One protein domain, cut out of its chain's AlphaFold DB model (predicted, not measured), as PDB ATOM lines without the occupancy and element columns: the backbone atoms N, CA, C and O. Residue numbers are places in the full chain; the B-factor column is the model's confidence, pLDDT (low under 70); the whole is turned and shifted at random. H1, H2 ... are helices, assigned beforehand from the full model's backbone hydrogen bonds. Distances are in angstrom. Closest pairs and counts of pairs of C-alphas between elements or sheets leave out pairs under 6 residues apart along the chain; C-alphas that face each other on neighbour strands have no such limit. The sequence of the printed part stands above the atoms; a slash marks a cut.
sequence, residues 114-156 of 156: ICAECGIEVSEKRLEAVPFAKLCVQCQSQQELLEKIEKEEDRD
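What this domain is: This is residues 114 to 156 of the 156 residues of the protein "Transcriptional regulator, TraR/DksA family protein" of Nitrospira sp (UniProt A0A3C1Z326). A small head of loops and one short helix, H1, has one long helix, H2, as an arm: H2 begins in the head and its later part, with the end of the chain, sticks out as residues 144 to 156. The head, residues 114 to 143, is compact, and the arm makes the length of the whole. The printed part has 43 residues with two named helices, H1 then H2, and no named strand; the class is all helix. The whole is loose, with a radius of gyration of the C-alphas of 12.8 A, and spans 40 by 20 by 12 A.

Where its parts are: The printed part begins at Ile 114, with C-alpha at (28.648, 49.948, -20.045), and residues 114 to 123 belong to no named element. H1, residues 124 to 129, begins with C-alpha 124 at (27.301, 60.110, -17.661). A short link of 7 residues, 130 to 136, follows. H2, residues 137 to 153, measures 24.6 A from first to last C-alpha and ends with C-alpha 153 at (9.892, 35.240, 1.172). Residues 154 to 156 follow it.

How they stand to each other: H1 and H2 are close but not clearly touching; their closest C-alphas, those of Arg 126 and Val 137, are 8.0 A apart. Their lines stand at a steep tilt of 49 degrees and they run the same way. Their centres are 21.4 A apart. In H1 and H2 every O i to N i+4 pair is within hydrogen-bond range. Residues 144 to 156, of which 144 to 153 belong to H2, stand free.

The domain as a whole: The two C-alphas farthest apart, those of Glu 124 and Asp 156, are 40.5 A apart. Without the residues that stand free, the body has 30 residues and spans 20 by 15 by 12 A. The printed part has no cut and ends at Asp 156, the chain's last residue. The mean pLDDT of the printed part is 94.3, and residue 156 is under 70 in this model.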
ATOM      1  N   ILE A 114      29.579  50.908 -19.451       97.25
ATOM      2  CA  ILE A 114      28.648  49.948 -20.045       97.25
ATOM      3  C   ILE A 114      28.008  49.131 -18.916       97.25
ATOM      4  O   ILE A 114      28.673  48.771 -17.943       97.25
ATOM      5  N   CYS A 115      26.704  48.888 -19.009       97.62
ATOM      6  CA  CYS A 115      25.969  48.079 -18.048       97.62
ATOM      7  C   CYS A 115      26.430  46.622 -18.141       97.62
ATOM      8  O   CYS A 115      26.366  46.034 -19.218       97.62
ATOM      9  N   ALA A 116      26.844  46.035 -17.018       96.56
ATOM     10  CA  ALA A 116      27.289  44.641 -16.967       96.56
ATOM     11  C   ALA A 116      26.171  43.623 -17.271       96.56
ATOM     12  O   ALA A 116      26.479  42.503 -17.655       96.56
ATOM     13  N   GLU A 117      24.905  44.022 -17.125       97.12
ATOM     14  CA  GLU A 117      23.742  43.155 -17.348       97.12
ATOM     15  C   GLU A 117      23.230  43.248 -18.792       97.12
ATOM     16  O   GLU A 117      23.232  42.278 -19.540       97.12
ATOM     17  N   CYS A 118      22.814  44.443 -19.220       97.31
ATOM     18  CA  CYS A 118      22.173  44.623 -20.524       97.31
ATOM     19  C   CYS A 118      23.116  45.093 -21.640       97.31
ATOM     20  O   CYS A 118      22.676  45.248 -22.776       97.31
ATOM     21  N   GLY A 119      24.384  45.393 -21.338       96.25
ATOM     22  CA  GLY A 119      25.361  45.868 -22.325       96.25
ATOM     23  C   GLY A 119      25.124  47.290 -22.853       96.25
ATOM     24  O   GLY A 119      25.859  47.750 -23.721       96.25
ATOM     25  N   ILE A 120      24.119  48.008 -22.342       95.56
ATOM     26  CA  ILE A 120      23.801  49.381 -22.765       95.56
ATOM     27  C   ILE A 120      24.704  50.381 -22.038       95.56
ATOM     28  O   ILE A 120      25.074  50.179 -20.880       95.56
ATOM     29  N   GLU A 121      25.027  51.494 -22.695       95.81
ATOM     30  CA  GLU A 121      25.765  52.589 -22.073       95.81
ATOM     31  C   GLU A 121      25.079  53.119 -20.804       95.81
ATOM     32  O   GLU A 121      23.888  53.437 -20.771       95.81
ATOM     33  N   VAL A 122      25.866  53.258 -19.741       97.19
ATOM     34  CA  VAL A 122      25.447  53.935 -18.516       97.19
ATOM     35  C   VAL A 122      25.574  55.442 -18.726       97.19
ATOM     36  O   VAL A 122      26.610  55.931 -19.184       97.19
ATOM     37  N   SER A 123      24.525  56.186 -18.372       96.00
ATOM     38  CA  SER A 123      24.511  57.639 -18.538       96.00
ATOM     39  C   SER A 123      25.625  58.315 -17.738       96.00
ATOM     40  O   SER A 123      25.907  57.947 -16.595       96.00
ATOM     41  N   GLU A 124      26.225  59.356 -18.315       94.81
ATOM     42  CA  GLU A 124      27.301  60.110 -17.661       94.81
ATOM     43  C   GLU A 124      26.844  60.703 -16.328       94.81
ATOM     44  O   GLU A 124      27.525  60.518 -15.329       94.81
ATOM     45  N   LYS A 125      25.631  61.268 -16.262       95.50
ATOM     46  CA  LYS A 125      25.040  61.785 -15.012       95.50
ATOM     47  C   LYS A 125      25.000  60.744 -13.888       95.50
ATOM     48  O   LYS A 125      25.206  61.076 -12.724       95.50
ATOM     49  N   ARG A 126      24.725  59.473 -14.215       96.00
ATOM     50  CA  ARG A 126      24.753  58.389 -13.223       96.00
ATOM     51  C   ARG A 126      26.177  58.085 -12.786       96.00
ATOM     52  O   ARG A 126      26.381  57.876 -11.601       96.00
ATOM     53  N   LEU A 127      27.134  58.060 -13.711       97.12
ATOM     54  CA  LEU A 127      28.544  57.827 -13.388       97.12
ATOM     55  C   LEU A 127      29.160  59.006 -12.618       97.12
ATOM     56  O   LEU A 127      30.032  58.801 -11.789       97.12
ATOM     57  N   GLU A 128      28.686  60.232 -12.825       94.94
ATOM     58  CA  GLU A 128      29.069  61.391 -12.012       94.94
ATOM     59  C   GLU A 128      28.563  61.260 -10.570       94.94
ATOM     60  O   GLU A 128      29.305  61.532  -9.625       94.94
ATOM     61  N   ALA A 129      27.316  60.808 -10.395       95.06
ATOM     62  CA  ALA A 129      26.718  60.589  -9.079       95.06
ATOM     63  C   ALA A 129      27.283  59.343  -8.369       95.06
ATOM     64  O   ALA A 129      27.553  59.372  -7.169       95.06
ATOM     65  N   VAL A 130      27.472  58.249  -9.112       96.06
ATOM     66  CA  VAL A 130      27.938  56.940  -8.631       96.06
ATOM     67  C   VAL A 130      29.040  56.414  -9.569       96.06
ATOM     68  O   VAL A 130      28.776  55.588 -10.448       96.06
ATOM     69  N   PRO A 131      30.302  56.845  -9.382       96.31
ATOM     70  CA  PRO A 131      31.397  56.539 -10.316       96.31
ATOM     71  C   PRO A 131      31.857  55.080 -10.325       96.31
ATOM     72  O   PRO A 131      32.602  54.658 -11.196       96.31
ATOM     73  N   PHE A 132      31.428  54.275  -9.361       95.69
ATOM     74  CA  PHE A 132      31.721  52.841  -9.318       95.69
ATOM     75  C   PHE A 132      30.549  51.985  -9.821       95.69
ATOM     76  O   PHE A 132      30.597  50.760  -9.715       95.69
ATOM     77  N   ALA A 133      29.503  52.598 -10.392       96.50
ATOM     78  CA  ALA A 133      28.348  51.864 -10.897       96.50
ATOM     79  C   ALA A 133      28.759  50.792 -11.929       96.50
ATOM     80  O   ALA A 133      29.586  51.017 -12.822       96.50
ATOM     81  N   LYS A 134      28.176  49.598 -11.782       96.75
ATOM     82  CA  LYS A 134      28.317  48.473 -12.725       96.75
ATOM     83  C   LYS A 134      27.075  48.308 -13.607       96.75
ATOM     84  O   LYS A 134      27.182  47.805 -14.718       96.75
ATOM     85  N   LEU A 135      25.923  48.795 -13.142       97.56
ATOM     86  CA  LEU A 135      24.626  48.649 -13.797       97.56
ATOM     87  C   LEU A 135      24.013  50.001 -14.172       97.56
ATOM     88  O   LEU A 135      24.241  51.016 -13.498       97.56
ATOM     89  N   CYS A 136      23.187  50.007 -15.219       97.75
ATOM     90  CA  CYS A 136      22.301  51.124 -15.531       97.75
ATOM     91  C   CYS A 136      21.172  51.230 -14.485       97.75
ATOM     92  O   CYS A 136      20.988  50.336 -13.662       97.75
ATOM     93  N   VAL A 137      20.415  52.333 -14.504       96.94
ATOM     94  CA  VAL A 137      19.325  52.559 -13.533       96.94
ATOM     95  C   VAL A 137      18.288  51.437 -13.586       96.94
ATOM     96  O   VAL A 137      17.883  50.952 -12.542       96.94
ATOM     97  N   GLN A 138      17.907  50.993 -14.786       97.62
ATOM     98  CA  GLN A 138      16.850  49.993 -14.966       97.62
ATOM     99  C   GLN A 138      17.248  48.630 -14.387       97.62
ATOM    100  O   GLN A 138      16.528  48.093 -13.552       97.62
ATOM    101  N   CYS A 139      18.426  48.112 -14.759       98.06
ATOM    102  CA  CYS A 139      18.935  46.843 -14.230       98.06
ATOM    103  C   CYS A 139      19.171  46.913 -12.715       98.06
ATOM    104  O   CYS A 139      18.837  45.973 -12.006       98.06
ATOM    105  N   GLN A 140      19.676  48.045 -12.208       97.25
ATOM    106  CA  GLN A 140      19.841  48.248 -10.767       97.25
ATOM    107  C   GLN A 140      18.497  48.178 -10.030       97.25
ATOM    108  O   GLN A 140      18.380  47.484  -9.028       97.25
ATOM    109  N   SER A 141      17.474  48.877 -10.527       97.00
ATOM    110  CA  SER A 141      16.147  48.880  -9.908       97.00
ATOM    111  C   SER A 141      15.471  47.510  -9.962       97.00
ATOM    112  O   SER A 141      14.782  47.140  -9.017       97.00
ATOM    113  N   GLN A 142      15.683  46.751 -11.039       97.62
ATOM    114  CA  GLN A 142      15.201  45.376 -11.137       97.62
ATOM    115  C   GLN A 142      15.879  44.474 -10.100       97.62
ATOM    116  O   GLN A 142      15.185  43.743  -9.400       97.62
ATOM    117  N   GLN A 143      17.204  44.564  -9.959       96.62
ATOM    118  CA  GLN A 143      17.945  43.784  -8.968       96.62
ATOM    119  C   GLN A 143      17.488  44.112  -7.539       96.62
ATOM    120  O   GLN A 143      17.200  43.210  -6.763       96.62
ATOM    121  N   GLU A 144      17.331  45.395  -7.205       96.31
ATOM    122  CA  GLU A 144      16.843  45.822  -5.886       96.31
ATOM    123  C   GLU A 144      15.414  45.350  -5.588       96.31
ATOM    124  O   GLU A 144      15.067  45.144  -4.426       96.31
ATOM    125  N   LEU A 145      14.564  45.217  -6.612       96.75
ATOM    126  CA  LEU A 145      13.217  44.671  -6.455       96.75
ATOM    127  C   LEU A 145      13.260  43.166  -6.174       96.75
ATOM    128  O   LEU A 145      12.577  42.715  -5.261       96.75
ATOM    129  N   LEU A 146      14.076  42.414  -6.916       95.25
ATOM    130  CA  LEU A 146      14.258  40.976  -6.697       95.25
ATOM    131  C   LEU A 146      14.797  40.699  -5.291       95.25
ATOM    132  O   LEU A 146      14.194  39.930  -4.553       95.25
ATOM    133  N   GLU A 147      15.831  41.430  -4.865       94.38
ATOM    134  CA  GLU A 147      16.388  41.312  -3.512       94.38
ATOM    135  C   GLU A 147      15.367  41.635  -2.406       94.38
ATOM    136  O   GLU A 147      15.515  41.174  -1.275       94.38
ATOM    137  N   LYS A 148      14.368  42.486  -2.679       94.12
ATOM    138  CA  LYS A 148      13.289  42.773  -1.719       94.12
ATOM    139  C   LYS A 148      12.305  41.618  -1.626       94.12
ATOM    140  O   LYS A 148      11.949  41.263  -0.511       94.12
ATOM    141  N   ILE A 149      11.911  41.053  -2.767       95.38
ATOM    142  CA  ILE A 149      11.003  39.902  -2.826       95.38
ATOM    143  C   ILE A 149      11.634  38.711  -2.096       95.38
ATOM    144  O   ILE A 149      11.012  38.168  -1.194       95.38
ATOM    145  N   GLU A 150      12.898  38.388  -2.387       93.25
ATOM    146  CA  GLU A 150      13.627  37.295  -1.721       93.25
ATOM    147  C   GLU A 150      13.665  37.476  -0.193       93.25
ATOM    148  O   GLU A 150      13.386  36.554   0.567       93.25
ATOM    149  N   LYS A 151      13.932  38.700   0.281       91.69
ATOM    150  CA  LYS A 151      13.946  39.010   1.721       91.69
ATOM    151  C   LYS A 151      12.570  38.959   2.379       91.69
ATOM    152  O   LYS A 151      12.521  38.891   3.607       91.69
ATOM    153  N   GLU A 152      11.490  39.119   1.622       88.44
ATOM    154  CA  GLU A 152      10.118  38.971   2.117       88.44
ATOM    155  C   GLU A 152       9.747  37.487   2.198       88.44
ATOM    156  O   GLU A 152       9.263  37.060   3.241       88.44
ATOM    157  N   GLU A 153      10.088  36.696   1.179       86.81
ATOM    158  CA  GLU A 153       9.892  35.240   1.172       86.81
ATOM    159  C   GLU A 153      10.676  34.533   2.292       86.81
ATOM    160  O   GLU A 153      10.145  33.631   2.928       86.81
ATOM    161  N   ASP A 154      11.901  34.975   2.598       83.56
ATOM    162  CA  ASP A 154      12.722  34.418   3.689       83.56
ATOM    163  C   ASP A 154      12.183  34.727   5.105       83.56
ATOM    164  O   ASP A 154      12.694  34.199   6.099       83.56
ATOM    165  N   ARG A 155      11.218  35.647   5.235       78.88
ATOM    166  CA  ARG A 155      10.638  36.058   6.529       78.88
ATOM    167  C   ARG A 155       9.342  35.328   6.877       78.88
ATOM    168  O   ARG A 155       8.960  35.386   8.049       78.88
ATOM    169  N   ASP A 156       8.703  34.706   5.892       62.62
ATOM    170  CA  ASP A 156       7.444  33.962   6.016       62.62
ATOM    171  C   ASP A 156       7.687  32.462   6.284       62.62
ATOM    172  O   ASP A 156       6.881  31.867   7.041       62.62
TER     173      ASP A 156